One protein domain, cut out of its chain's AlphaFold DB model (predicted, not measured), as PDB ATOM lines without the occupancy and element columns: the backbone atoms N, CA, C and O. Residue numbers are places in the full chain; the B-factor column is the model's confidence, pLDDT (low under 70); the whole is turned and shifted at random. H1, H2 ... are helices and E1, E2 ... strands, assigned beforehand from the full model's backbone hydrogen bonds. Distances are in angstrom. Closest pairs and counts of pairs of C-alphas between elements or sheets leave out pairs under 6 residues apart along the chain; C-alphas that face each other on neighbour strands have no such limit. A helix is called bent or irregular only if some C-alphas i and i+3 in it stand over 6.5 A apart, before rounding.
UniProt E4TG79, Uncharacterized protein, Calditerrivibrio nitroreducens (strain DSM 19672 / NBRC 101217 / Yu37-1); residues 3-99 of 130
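Overview. This is residues 3 to 99 of the 130 residues of an uncharacterized protein of Calditerrivibrio nitroreducens (strain DSM 19672 / NBRC 101217 / Yu37-1) (UniProt E4TG79). A small twisted sheet of four strands, E5, E4, E6 and E7, has one helix, H1, over a face near its E5 and E4 side, and a short helix, H2, packs on H1. Away from this body the small hairpin of E2 and E3 and the strand E1 form a second, looser lobe, while the short H3 and residues 95 to 99 form a tail. The printed part has 97 residues with seven named strands and three named helices, in the order E1 E2 E3 E4 E5 H1 E6 E7 H2 H3; its class is mixed, with 45 residues, under half, in named elements. The main sheet, order E5 - E4 - E6 - E7, is antiparallel throughout. The whole is compact, with a radius of gyration of the C-alphas of 13.4 A and spans of 37 by 35 by 26 A.

Arrangement. Look first at E4, residues 36 to 40, and E5, residues 46 to 51, an antiparallel hairpin with N 37 and O 50 2.8 A apart, within hydrogen-bond range. E6, residues 69 to 72, is E4's other neighbour, antiparallel, with N 38 and O 71 at 2.9 A. E7, residues 77 to 79, forms a hairpin with E6, with N 70 and O 78 at 2.8 A. From edge to edge the strands' lines turn by 97 degrees. H1, residues 52 to 60, is on the sheet at a height of 9.6 A and runs along the strands, at 8 degrees to E4 on the local plane. E5, H1 and E6 form a split strand-helix-strand unit, two strands running the same way with E4 between them, and its crossover is right-handed. H2, residues 84 to 88, touches H1, the closest C-alphas being those of Ile 59 and Phe 88 at 6.8 A. H2 is irregular, but only just: C-alphas 84 and 87 are 6.8 A apart. H3, residues 91 to 94, is close to H2 but not clearly touching it, with the C-alphas of Ala 86 and Thr 94 closest at 7.9 A. In H1 every O i to N i+4 pair is within hydrogen-bond range; H2 has 0 of 1, with 1 of 2 O i to N i+3 pairs, and H3 is too short for an i+4 pair. E2, residues 18 to 20, and E3, residues 27 to 29, form an antiparallel hairpin, with N 28 and O 19 at 2.8 A. E1, residues 11 to 13, pairs with no named strand and is apart from E2 and E3.

Along the chain. Find C-alpha 11 at (-6.307, -9.027, 12.764), where E1 begins. E5 starts at C-alpha 46, (6.845, 1.280, 4.468), and runs 14.4 A; E4 spans 13.7 A, H1 12.4 A and E6 10.6 A. H3 ends at C-alpha 94, (11.179, -20.866, 9.442).

Size, cuts and confidence. The C-alphas of Gly 25 and Thr 99, the two farthest apart, are 39.3 A from each other. The printed part has no cut, and no link is long. The mean pLDDT of the printed part is 86.7; look for values under 70 in residues 91 to 99.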
ATOM      1  N   MET A   3      -3.270 -12.574   9.564       90.75
ATOM      2  CA  MET A   3      -3.176 -11.471   8.606       90.75
ATOM      3  C   MET A   3      -3.731 -10.195   9.243       90.75
ATOM      4  O   MET A   3      -4.376 -10.259  10.281       90.75
ATOM      5  N   ILE A   4      -3.489  -9.035   8.641       92.62
ATOM      6  CA  ILE A   4      -4.006  -7.744   9.103       92.62
ATOM      7  C   ILE A   4      -4.729  -7.073   7.938       92.62
ATOM      8  O   ILE A   4      -4.174  -6.914   6.849       92.62
ATOM      9  N   CYS A   5      -5.972  -6.654   8.161       93.38
ATOM     10  CA  CYS A   5      -6.761  -5.940   7.164       93.38
ATOM     11  C   CYS A   5      -6.031  -4.676   6.685       93.38
ATOM     12  O   CYS A   5      -5.692  -3.811   7.491       93.38
ATOM     13  N   LYS A   6      -5.860  -4.510   5.367       91.38
ATOM     14  CA  LYS A   6      -5.232  -3.313   4.775       91.38
ATOM     15  C   LYS A   6      -6.012  -2.024   5.075       91.38
ATOM     16  O   LYS A   6      -5.400  -0.970   5.202       91.38
ATOM     17  N   LYS A   7      -7.340  -2.120   5.223       92.38
ATOM     18  CA  LYS A   7      -8.252  -0.976   5.385       92.38
ATOM     19  C   LYS A   7      -8.519  -0.589   6.837       92.38
ATOM     20  O   LYS A   7      -8.433   0.585   7.168       92.38
ATOM     21  N   CYS A   8      -8.847  -1.555   7.698       92.50
ATOM     22  CA  CYS A   8      -9.204  -1.284   9.099       92.50
ATOM     23  C   CYS A   8      -8.148  -1.733  10.119       92.50
ATOM     24  O   CYS A   8      -8.343  -1.533  11.313       92.50
ATOM     25  N   ASN A   9      -7.035  -2.320   9.668       91.69
ATOM     26  CA  ASN A   9      -5.902  -2.728  10.505       91.69
ATOM     27  C   ASN A   9      -6.257  -3.690  11.661       91.69
ATOM     28  O   ASN A   9      -5.543  -3.753  12.657       91.69
ATOM     29  N   ILE A  10      -7.350  -4.444  11.515       91.94
ATOM     30  CA  ILE A  10      -7.751  -5.519  12.431       91.94
ATOM     31  C   ILE A  10      -7.120  -6.838  11.997       91.94
ATOM     32  O   ILE A  10      -6.972  -7.099  10.798       91.94
ATOM     33  N   ASP A  11      -6.784  -7.668  12.981       92.00
ATOM     34  CA  ASP A  11      -6.307  -9.027  12.764       92.00
ATOM     35  C   ASP A  11      -7.392  -9.888  12.103       92.00
ATOM     36  O   ASP A  11      -8.514 -10.009  12.592       92.00
ATOM     37  N   ILE A  12      -7.035 -10.519  10.990       91.31
ATOM     38  CA  ILE A  12      -7.859 -11.490  10.286       91.31
ATOM     39  C   ILE A  12      -7.241 -12.870  10.492       91.31
ATOM     40  O   ILE A  12      -6.057 -13.089  10.217       91.31
ATOM     41  N   VAL A  13      -8.061 -13.804  10.965       86.38
ATOM     42  CA  VAL A  13      -7.717 -15.221  11.044       86.38
ATOM     43  C   VAL A  13      -8.626 -15.953  10.081       86.38
ATOM     44  O   VAL A  13      -9.798 -16.164  10.365       86.38
ATOM     45  N   GLU A  14      -8.077 -16.295   8.925       85.75
ATOM     46  CA  GLU A  14      -8.798 -17.004   7.878       85.75
ATOM     47  C   GLU A  14      -7.851 -17.995   7.200       85.75
ATOM     48  O   GLU A  14      -6.633 -17.764   7.134       85.75
ATOM     49  N   ASP A  15      -8.414 -19.109   6.740       79.38
ATOM     50  CA  ASP A  15      -7.683 -20.176   6.050       79.38
ATOM     51  C   ASP A  15      -8.149 -20.337   4.593       79.38
ATOM     52  O   ASP A  15      -7.508 -21.022   3.793       79.38
ATOM     53  N   LYS A  16      -9.241 -19.664   4.212       85.50
ATOM     54  CA  LYS A  16      -9.671 -19.542   2.820       85.50
ATOM     55  C   LYS A  16      -8.772 -18.577   2.055       85.50
ATOM     56  O   LYS A  16      -8.312 -17.567   2.576       85.50
ATOM     57  N   LYS A  17      -8.580 -18.867   0.767       85.75
ATOM     58  CA  LYS A  17      -7.831 -17.990  -0.141       85.75
ATOM     59  C   LYS A  17      -8.608 -16.744  -0.560       85.75
ATOM     60  O   LYS A  17      -7.994 -15.725  -0.838       85.75
ATOM     61  N   ILE A  18      -9.934 -16.843  -0.597       90.44
ATOM     62  CA  ILE A  18     -10.840 -15.738  -0.904       90.44
ATOM     63  C   ILE A  18     -11.717 -15.524   0.318       90.44
ATOM     64  O   ILE A  18     -12.365 -16.464   0.786       90.44
ATOM     65  N   PHE A  19     -11.715 -14.308   0.846       91.62
ATOM     66  CA  PHE A  19     -12.458 -13.965   2.053       91.62
ATOM     67  C   PHE A  19     -12.683 -12.465   2.159       91.62
ATOM     68  O   PHE A  19     -12.041 -11.678   1.470       91.62
ATOM     69  N   SER A  20     -13.568 -12.063   3.065       91.88
ATOM     70  CA  SER A  20     -13.818 -10.655   3.363       91.88
ATOM     71  C   SER A  20     -13.527 -10.376   4.830       91.88
ATOM     72  O   SER A  20     -13.762 -11.215   5.699       91.88
ATOM     73  N   CYS A  21     -13.008  -9.189   5.122       92.25
ATOM     74  CA  CYS A  21     -12.798  -8.741   6.489       92.25
ATOM     75  C   CYS A  21     -14.144  -8.611   7.209       92.25
ATOM     76  O   CYS A  21     -14.988  -7.814   6.804       92.25
ATOM     77  N   SER A  22     -14.317  -9.323   8.325       90.56
ATOM     78  CA  SER A  22     -15.559  -9.307   9.111       90.56
ATOM     79  C   SER A  22     -15.917  -7.932   9.685       90.56
ATOM     80  O   SER A  22     -17.068  -7.711  10.037       90.56
ATOM     81  N   ASN A  23     -14.948  -7.013   9.788       92.31
ATOM     82  CA  ASN A  23     -15.171  -5.685  10.353       92.31
ATOM     83  C   ASN A  23     -15.522  -4.619   9.303       92.31
ATOM     84  O   ASN A  23     -16.455  -3.852   9.499       92.31
ATOM     85  N   CYS A  24     -14.769  -4.531   8.202       92.94
ATOM     86  CA  CYS A  24     -14.954  -3.466   7.207       92.94
ATOM     87  C   CYS A  24     -15.507  -3.944   5.858       92.94
ATOM     88  O   CYS A  24     -15.668  -3.124   4.955       92.94
ATOM     89  N   GLY A  25     -15.747  -5.250   5.698       91.19
ATOM     90  CA  GLY A  25     -16.289  -5.848   4.476       91.19
ATOM     91  C   GLY A  25     -15.325  -5.889   3.286       91.19
ATOM     92  O   GLY A  25     -15.729  -6.305   2.207       91.19
ATOM     93  N   GLU A  26     -14.068  -5.467   3.453       92.88
ATOM     94  CA  GLU A  26     -13.070  -5.484   2.378       92.88
ATOM     95  C   GLU A  26     -12.766  -6.922   1.943       92.88
ATOM     96  O   GLU A  26     -12.442  -7.757   2.791       92.88
ATOM     97  N   SER A  27     -12.854  -7.201   0.645       92.19
ATOM     98  CA  SER A  27     -12.607  -8.530   0.078       92.19
ATOM     99  C   SER A  27     -11.154  -8.701  -0.350       92.19
ATOM    100  O   SER A  27     -10.551  -7.793  -0.919       92.19
ATOM    101  N   TYR A  28     -10.615  -9.888  -0.099       93.00
ATOM    102  CA  TYR A  28      -9.253 -10.282  -0.421       93.00
ATOM    103  C   TYR A  28      -9.241 -11.582  -1.225       93.00
ATOM    104  O   TYR A  28     -10.022 -12.494  -0.944       93.00
ATOM    105  N   ASP A  29      -8.322 -11.677  -2.187       91.44
ATOM    106  CA  ASP A  29      -8.040 -12.882  -2.969       91.44
ATOM    107  C   ASP A  29      -6.530 -13.141  -3.010       91.44
ATOM    108  O   ASP A  29      -5.771 -12.478  -3.714       91.44
ATOM    109  N   LEU A  30      -6.099 -14.151  -2.256       87.31
ATOM    110  CA  LEU A  30      -4.704 -14.579  -2.160       87.31
ATOM    111  C   LEU A  30      -4.199 -15.330  -3.406       87.31
ATOM    112  O   LEU A  30      -3.031 -15.706  -3.450       87.31
ATOM    113  N   ASN A  31      -5.054 -15.625  -4.394       85.38
ATOM    114  CA  ASN A  31      -4.621 -16.233  -5.659       85.38
ATOM    115  C   ASN A  31      -4.238 -15.199  -6.717       85.38
ATOM    116  O   ASN A  31      -3.674 -15.577  -7.750       85.38
ATOM    117  N   MET A  32      -4.568 -13.923  -6.504       83.06
ATOM    118  CA  MET A  32      -4.209 -12.876  -7.448       83.06
ATOM    119  C   MET A  32      -2.694 -12.718  -7.487       83.06
ATOM    120  O   MET A  32      -2.054 -12.404  -6.486       83.06
ATOM    121  N   LYS A  33      -2.116 -12.930  -8.671       79.12
ATOM    122  CA  LYS A  33      -0.722 -12.574  -8.919       79.12
ATOM    123  C   LYS A  33      -0.613 -11.060  -8.974       79.12
ATOM    124  O   LYS A  33      -1.409 -10.412  -9.650       79.12
ATOM    125  N   SER A  34       0.397 -10.525  -8.305       85.94
ATOM    126  CA  SER A  34       0.712  -9.106  -8.357       85.94
ATOM    127  C   SER A  34       2.072  -8.889  -8.994       85.94
ATOM    128  O   SER A  34       3.007  -9.665  -8.793       85.94
ATOM    129  N   GLU A  35       2.183  -7.818  -9.767       87.75
ATOM    130  CA  GLU A  35       3.460  -7.359 -10.317       87.75
ATOM    131  C   GLU A  35       4.249  -6.552  -9.278       87.75
ATOM    132  O   GLU A  35       5.481  -6.527  -9.312       87.75
ATOM    133  N   THR A  36       3.535  -5.932  -8.333       93.44
ATOM    134  CA  THR A  36       4.093  -5.065  -7.295       93.44
ATOM    135  C   THR A  36       3.694  -5.508  -5.890       93.44
ATOM    136  O   THR A  36       2.615  -6.067  -5.661       93.44
ATOM    137  N   TYR A  37       4.584  -5.243  -4.939       94.56
ATOM    138  CA  TYR A  37       4.463  -5.614  -3.536       94.56
ATOM    139  C   TYR A  37       4.808  -4.416  -2.656       94.56
ATOM    140  O   TYR A  37       5.780  -3.708  -2.914       94.56
ATOM    141  N   ASP A  38       4.069  -4.240  -1.565       95.38
ATOM    142  CA  ASP A  38       4.428  -3.277  -0.528       95.38
ATOM    143  C   ASP A  38       4.953  -4.029   0.696       95.38
ATOM    144  O   ASP A  38       4.331  -4.985   1.173       95.38
ATOM    145  N   LEU A  39       6.070  -3.563   1.252       94.88
ATOM    146  CA  LEU A  39       6.628  -4.070   2.502       94.88
ATOM    147  C   LEU A  39       6.419  -3.080   3.641       94.88
ATOM    148  O   LEU A  39       6.579  -1.870   3.489       94.88
ATOM    149  N   LYS A  40       6.110  -3.609   4.821       94.56
ATOM    150  CA  LYS A  40       6.087  -2.883   6.085       94.56
ATOM    151  C   LYS A  40       7.026  -3.583   7.060       94.56
ATOM    152  O   LYS A  40       6.742  -4.685   7.531       94.56
ATOM    153  N   LEU A  41       8.131  -2.916   7.363       93.69
ATOM    154  CA  LEU A  41       9.147  -3.407   8.283       93.69
ATOM    155  C   LEU A  41       8.684  -3.270   9.741       93.69
ATOM    156  O   LEU A  41       7.841  -2.424  10.063       93.69
ATOM    157  N   LEU A  42       9.275  -4.055  10.645       87.00
ATOM    158  CA  LEU A  42       8.994  -3.974  12.085       87.00
ATOM    159  C   LEU A  42       9.255  -2.591  12.700       87.00
ATOM    160  O   LEU A  42       8.583  -2.215  13.657       87.00
ATOM    161  N   ASN A  43      10.193  -1.820  12.147       86.75
ATOM    162  CA  ASN A  43      10.460  -0.444  12.581       86.75
ATOM    163  C   ASN A  43       9.401   0.569  12.092       86.75
ATOM    164  O   ASN A  43       9.533   1.763  12.339       86.75
ATOM    165  N   GLY A  44       8.363   0.110  11.385       86.12
ATOM    166  CA  GLY A  44       7.278   0.939  10.868       86.12
ATOM    167  C   GLY A  44       7.532   1.538   9.484       86.12
ATOM    168  O   GLY A  44       6.603   2.117   8.917       86.12
ATOM    169  N   LEU A  45       8.730   1.371   8.910       93.19
ATOM    170  CA  LEU A  45       9.033   1.842   7.560       93.19
ATOM    171  C   LEU A  45       8.195   1.080   6.529       93.19
ATOM    172  O   LEU A  45       8.139  -0.152   6.542       93.19
ATOM    173  N   ARG A  46       7.569   1.826   5.616       93.75
ATOM    174  CA  ARG A  46       6.845   1.280   4.468       93.75
ATOM    175  C   ARG A  46       7.648   1.504   3.198       93.75
ATOM    176  O   ARG A  46       8.100   2.618   2.953       93.75
ATOM    177  N   ILE A  47       7.804   0.447   2.413       94.44
ATOM    178  CA  ILE A  47       8.498   0.451   1.128       94.44
ATOM    179  C   ILE A  47       7.478  -0.004   0.076       94.44
ATOM    180  O   ILE A  47       7.188  -1.201   0.025       94.44
ATOM    181  N   PRO A  48       6.868   0.930  -0.671       94.50
ATOM    182  CA  PRO A  48       5.869   0.607  -1.685       94.50
ATOM    183  C   PRO A  48       6.508   0.179  -3.015       94.50
ATOM    184  O   PRO A  48       7.700   0.408  -3.231       94.50
ATOM    185  N   ASP A  49       5.687  -0.385  -3.902       93.31
ATOM    186  CA  ASP A  49       5.982  -0.590  -5.331       93.31
ATOM    187  C   ASP A  49       7.231  -1.440  -5.640       93.31
ATOM    188  O   ASP A  49       7.933  -1.216  -6.626       93.31
ATOM    189  N   LEU A  50       7.504  -2.451  -4.814       94.12
ATOM    190  CA  LEU A  50       8.611  -3.382  -5.034       94.12
ATOM    191  C   LEU A  50       8.247  -4.446  -6.062       94.12
ATOM    192  O   LEU A  50       7.174  -5.045  -5.995       94.12
ATOM    193  N   LYS A  51       9.180  -4.760  -6.959       95.06
ATOM    194  CA  LYS A  51       9.060  -5.917  -7.854       95.06
ATOM    195  C   LYS A  51       9.370  -7.214  -7.120       95.06
ATOM    196  O   LYS A  51      10.088  -7.235  -6.116       95.06
ATOM    197  N   TYR A  52       8.887  -8.322  -7.674       92.19
ATOM    198  CA  TYR A  52       9.130  -9.662  -7.141       92.19
ATOM    199  C   TYR A  52      10.628  -9.945  -6.912       92.19
ATOM    200  O   TYR A  52      11.031 -10.422  -5.849       92.19
ATOM    201  N   GLU A  53      11.478  -9.588  -7.877       93.12
ATOM    202  CA  GLU A  53      12.928  -9.782  -7.805       93.12
ATOM    203  C   GLU A  53      13.571  -8.948  -6.692       93.12
ATOM    204  O   GLU A  53      14.464  -9.434  -6.002       93.12
ATOM    205  N   GLU A  54      13.095  -7.722  -6.463       94.06
ATOM    206  CA  GLU A  54      13.625  -6.833  -5.425       94.06
ATOM    207  C   GLU A  54      13.280  -7.335  -4.022       94.06
ATOM    208  O   GLU A  54      14.110  -7.267  -3.108       94.06
ATOM    209  N   VAL A  55      12.073  -7.884  -3.851       93.62
ATOM    210  CA  VAL A  55      11.673  -8.558  -2.611       93.62
ATOM    211  C   VAL A  55      12.552  -9.788  -2.389       93.62
ATOM    212  O   VAL A  55      13.137  -9.935  -1.313       93.62
ATOM    213  N   ARG A  56      12.725 -10.631  -3.416       92.81
ATOM    214  CA  ARG A  56      13.559 -11.841  -3.349       92.81
ATOM    215  C   ARG A  56      15.011 -11.523  -2.995       92.81
ATOM    216  O   ARG A  56      15.583 -12.147  -2.104       92.81
ATOM    217  N   GLU A  57      15.615 -10.555  -3.678       93.75
ATOM    218  CA  GLU A  57      16.982 -10.119  -3.397       93.75
ATOM    219  C   GLU A  57      17.116  -9.505  -2.007       93.75
ATOM    220  O   GLU A  57      18.104  -9.762  -1.319       93.75
ATOM    221  N   GLY A  58      16.137  -8.706  -1.578       92.19
ATOM    222  CA  GLY A  58      16.135  -8.110  -0.248       92.19
ATOM    223  C   GLY A  58      16.087  -9.164   0.857       92.19
ATOM    224  O   GLY A  58      16.820  -9.047   1.838       92.19
ATOM    225  N   ILE A  59      15.307 -10.231   0.674       92.44
ATOM    226  CA  ILE A  59      15.296 -11.380   1.588       92.44
ATOM    227  C   ILE A  59      16.658 -12.081   1.592       92.44
ATOM    228  O   ILE A  59      17.229 -12.305   2.657       92.44
ATOM    229  N   ALA A  60      17.215 -12.377   0.413       89.94
ATOM    230  CA  ALA A  60      18.503 -13.062   0.290       89.94
ATOM    231  C   ALA A  60      19.661 -12.269   0.924       89.94
ATOM    232  O   ALA A  60      20.565 -12.852   1.519       89.94
ATOM    233  N   LYS A  61      19.615 -10.935   0.835       90.50
ATOM    234  CA  LYS A  61      20.585 -10.009   1.443       90.50
ATOM    235  C   LYS A  61      20.326  -9.756   2.939       90.50
ATOM    236  O   LYS A  61      21.062  -8.989   3.550       90.50
ATOM    237  N   GLY A  62      19.283 -10.348   3.530       87.56
ATOM    238  CA  GLY A  62      18.906 -10.138   4.933       87.56
ATOM    239  C   GLY A  62      18.316  -8.755   5.233       87.56
ATOM    240  O   GLY A  62      18.220  -8.368   6.395       87.56
ATOM    241  N   LYS A  63      17.917  -8.000   4.201       91.00
ATOM    242  CA  LYS A  63      17.269  -6.685   4.329       91.00
ATOM    243  C   LYS A  63      15.841  -6.806   4.869       91.00
ATOM    244  O   LYS A  63      15.379  -5.899   5.553       91.00
ATOM    245  N   TYR A  64      15.155  -7.901   4.539       92.69
ATOM    246  CA  TYR A  64      13.778  -8.181   4.953       92.69
ATOM    247  C   TYR A  64      13.729  -9.451   5.799       92.69
ATOM    248  O   TYR A  64      14.313 -10.475   5.438       92.69
ATOM    249  N   LEU A  65      13.038  -9.381   6.934       90.75
ATOM    250  CA  LEU A  65      12.956 -10.444   7.927       90.75
ATOM    251  C   LEU A  65      11.658 -11.243   7.784       90.75
ATOM    252  O   LEU A  65      10.634 -10.749   7.324       90.75
ATOM    253  N   SER A  66      11.654 -12.479   8.283       90.12
ATOM    254  CA  SER A  66      10.482 -13.376   8.257       90.12
ATOM    255  C   SER A  66       9.233 -12.818   8.960       90.12
ATOM    256  O   SER A  66       8.109 -13.258   8.709       90.12
ATOM    257  N   VAL A  67       9.445 -11.872   9.872       90.19
ATOM    258  CA  VAL A  67       8.441 -11.212  10.713       90.19
ATOM    259  C   VAL A  67       7.944  -9.889  10.135       90.19
ATOM    260  O   VAL A  67       6.947  -9.369  10.637       90.19
ATOM    261  N   ASP A  68       8.601  -9.369   9.097       93.12
ATOM    262  CA  ASP A  68       8.136  -8.188   8.377       93.12
ATOM    263  C   ASP A  68       6.862  -8.522   7.590       93.12
ATOM    264  O   ASP A  68       6.570  -9.685   7.288       93.12
ATOM    265  N   TYR A  69       6.077  -7.495   7.284       94.25
ATOM    266  CA  TYR A  69       4.787  -7.643   6.626       94.25
ATOM    267  C   TYR A  69       4.889  -7.304   5.144       94.25
ATOM    268  O   TYR A  69       5.546  -6.339   4.768       94.25
ATOM    269  N   ILE A  70       4.182  -8.065   4.320       94.75
ATOM    270  CA  ILE A  70       4.033  -7.861   2.886       94.75
ATOM    271  C   ILE A  70       2.549  -7.796   2.527       94.75
ATOM    272  O   ILE A  70       1.712  -8.447   3.156       94.75
ATOM    273  N   THR A  71       2.218  -6.987   1.532       94.00
ATOM    274  CA  THR A  71       0.901  -6.947   0.894       94.00
ATOM    275  C   THR A  71       1.092  -6.740  -0.603       94.00
ATOM    276  O   THR A  71       2.163  -6.345  -1.058       94.00
ATOM    277  N   TYR A  72       0.052  -7.020  -1.368       92.94
ATOM    278  CA  TYR A  72       0.015  -6.827  -2.806       92.94
ATOM    279  C   TYR A  72      -1.425  -6.549  -3.239       92.94
ATOM    280  O   TYR A  72      -2.327  -6.461  -2.395       92.94
ATOM    281  N   ASN A  73      -1.651  -6.342  -4.536       88.88
ATOM    282  CA  ASN A  73      -2.979  -6.000  -5.024       88.88
ATOM    283  C   ASN A  73      -3.999  -7.103  -4.680       88.88
ATOM    284  O   ASN A  73      -3.800  -8.263  -5.024       88.88
ATOM    285  N   GLY A  74      -5.069  -6.742  -3.970       85.25
ATOM    286  CA  GLY A  74      -6.100  -7.693  -3.545       85.25
ATOM    287  C   GLY A  74      -5.754  -8.552  -2.323       85.25
ATOM    288  O   GLY A  74      -6.569  -9.387  -1.940       85.25
ATOM    289  N   ALA A  75      -4.612  -8.340  -1.657       91.50
ATOM    290  CA  ALA A  75      -4.229  -9.085  -0.454       91.50
ATOM    291  C   ALA A  75      -4.196  -8.218   0.818       91.50
ATOM    292  O   ALA A  75      -3.929  -7.015   0.759       91.50
ATOM    293  N   PRO A  76      -4.431  -8.804   2.007       94.12
ATOM    294  CA  PRO A  76      -4.203  -8.122   3.276       94.12
ATOM    295  C   PRO A  76      -2.697  -7.978   3.550       94.12
ATOM    296  O   PRO A  76      -1.853  -8.461   2.796       94.12
ATOM    297  N   TRP A  77      -2.347  -7.356   4.673       94.00
ATOM    298  CA  TRP A  77      -0.998  -7.472   5.215       94.00
ATOM    299  C   TRP A  77      -0.810  -8.869   5.807       94.00
ATOM    300  O   TRP A  77      -1.569  -9.296   6.675       94.00
ATOM    301  N   MET A  78       0.228  -9.572   5.385       92.88
ATOM    302  CA  MET A  78       0.615 -10.875   5.926       92.88
ATOM    303  C   MET A  78       2.103 -10.874   6.238       92.88
ATOM    304  O   MET A  78       2.841 -10.052   5.706       92.88
ATOM    305  N   ARG A  79       2.570 -11.761   7.116       92.50
ATOM    306  CA  ARG A  79       4.012 -11.854   7.368       92.50
ATOM    307  C   ARG A  79       4.710 -12.466   6.160       92.50
ATOM    308  O   ARG A  79       4.147 -13.330   5.496       92.50
ATOM    309  N   LEU A  80       5.960 -12.084   5.932       91.56
ATOM    310  CA  LEU A  80       6.811 -12.630   4.873       91.56
ATOM    311  C   LEU A  80       6.946 -14.158   4.940       91.56
ATOM    312  O   LEU A  80       6.998 -14.821   3.912       91.56
ATOM    313  N   LYS A  81       6.943 -14.739   6.145       89.94
ATOM    314  CA  LYS A  81       6.941 -16.201   6.326       89.94
ATOM    315  C   LYS A  81       5.632 -16.901   5.955       89.94
ATOM    316  O   LYS A  81       5.623 -18.119   5.838       89.94
ATOM    317  N   ASP A  82       4.543 -16.146   5.862       88.38
ATOM    318  CA  ASP A  82       3.205 -16.649   5.560       88.38
ATOM    319  C   ASP A  82       2.810 -16.302   4.103       88.38
ATOM    320  O   ASP A  82       1.669 -16.530   3.707       88.38
ATOM    321  N   SER A  83       3.734 -15.745   3.306       88.19
ATOM    322  CA  SER A  83       3.538 -15.389   1.894       88.19
ATOM    323  C   SER A  83       4.262 -16.357   0.946       88.19
ATOM    324  O   SER A  83       4.969 -17.270   1.375       88.19
ATOM    325  N   GLU A  84       4.134 -16.145  -0.367       88.19
ATOM    326  CA  GLU A  84       4.859 -16.917  -1.391       88.19
ATOM    327  C   GLU A  84       6.391 -16.833  -1.258       88.19
ATOM    328  O   GLU A  84       7.117 -17.757  -1.636       88.19
ATOM    329  N   PHE A  85       6.888 -15.763  -0.634       89.88
ATOM    330  CA  PHE A  85       8.311 -15.549  -0.408       89.88
ATOM    331  C   PHE A  85       8.878 -16.367   0.757       89.88
ATOM    332  O   PHE A  85      10.092 -16.365   0.972       89.88
ATOM    333  N   ALA A  86       8.033 -17.103   1.488       88.31
ATOM    334  CA  ALA A  86       8.455 -17.950   2.598       88.31
ATOM    335  C   ALA A  86       9.537 -18.966   2.199       88.31
ATOM    336  O   ALA A  86      10.395 -19.310   3.007       88.31
ATOM    337  N   THR A  87       9.522 -19.403   0.937       87.06
ATOM    338  CA  THR A  87      10.508 -20.327   0.355       87.06
ATOM    339  C   THR A  87      11.921 -19.748   0.260       87.06
ATOM    340  O   THR A  87      12.884 -20.511   0.273       87.06
ATOM    341  N   PHE A  88      12.062 -18.421   0.196       86.31
ATOM    342  CA  PHE A  88      13.358 -17.739   0.110       86.31
ATOM    343  C   PHE A  88      13.913 -17.333   1.474       86.31
ATOM    344  O   PHE A  88      15.059 -16.891   1.562       86.31
ATOM    345  N   LEU A  89      13.119 -17.454   2.541       84.81
ATOM    346  CA  LEU A  89      13.587 -17.131   3.880       84.81
ATOM    347  C   LEU A  89      14.610 -18.177   4.343       84.81
ATOM    348  O   LEU A  89      14.376 -19.377   4.182       84.81
ATOM    349  N   PRO A  90      15.725 -17.751   4.963       74.75
ATOM    350  CA  PRO A  90      16.718 -18.681   5.475       74.75
ATOM    351  C   PRO A  90      16.075 -19.620   6.501       74.75
ATOM    352  O   PRO A  90      15.414 -19.173   7.441       74.75
ATOM    353  N   THR A  91      16.304 -20.927   6.334       63.75
ATOM    354  CA  THR A  91      15.682 -22.026   7.098       63.75
ATOM    355  C   THR A  91      15.804 -21.875   8.620       63.75
ATOM    356  O   THR A  91      14.960 -22.351   9.373       63.75
ATOM    357  N   ILE A  92      16.810 -21.128   9.086       56.84
ATOM    358  CA  ILE A  92      17.033 -20.799  10.502       56.84
ATOM    359  C   ILE A  92      15.836 -20.033  11.110       56.84
ATOM    360  O   ILE A  92      15.590 -20.128  12.308       56.84
ATOM    361  N   LEU A  93      15.059 -19.301  10.301       53.19
ATOM    362  CA  LEU A  93      13.933 -18.472  10.755       53.19
ATOM    363  C   LEU A  93      12.548 -19.106  10.540       53.19
ATOM    364  O   LEU A  93      11.568 -18.635  11.122       53.19
ATOM    365  N   THR A  94      12.439 -20.147   9.714       49.62
ATOM    366  CA  THR A  94      11.179 -20.866   9.442       49.62
ATOM    367  C   THR A  94      10.961 -22.051  10.386       49.62
ATOM    368  O   THR A  94       9.819 -22.445  10.626       49.62
ATOM    369  N   ASP A  95      12.020 -22.538  11.035       43.72
ATOM    370  CA  ASP A  95      12.007 -23.723  11.896       43.72
ATOM    371  C   ASP A  95      11.814 -23.434  13.402       43.72
ATOM    372  O   ASP A  95      12.311 -24.162  14.251       43.72
ATOM    373  N   SER A  96      10.978 -22.459  13.791       44.28
ATOM    374  CA  SER A  96      10.503 -22.405  15.201       44.28
ATOM    375  C   SER A  96       9.584 -23.584  15.589       44.28
ATOM    376  O   SER A  96       9.183 -23.704  16.745       44.28
ATOM    377  N   LYS A  97       9.250 -24.463  14.629       42.31
ATOM    378  CA  LYS A  97       8.513 -25.719  14.841       42.31
ATOM    379  C   LYS A  97       9.315 -26.990  14.564       42.31
ATOM    380  O   LYS A  97       8.799 -28.063  14.872       42.31
ATOM    381  N   LYS A  98      10.553 -26.917  14.063       40.16
ATOM    382  CA  LYS A  98      11.444 -28.069  14.207       40.16
ATOM    383  C   LYS A  98      12.030 -27.982  15.594       40.16
ATOM    384  O   LYS A  98      12.849 -27.120  15.892       40.16
ATOM    385  N   THR A  99      11.524 -28.872  16.442       43.38
ATOM    386  CA  THR A  99      12.268 -29.485  17.535       43.38
ATOM    387  C   THR A  99      13.752 -29.229  17.351       43.38
ATOM    388  O   THR A  99      14.355 -29.767  16.422       43.38
TER     389      THR A  99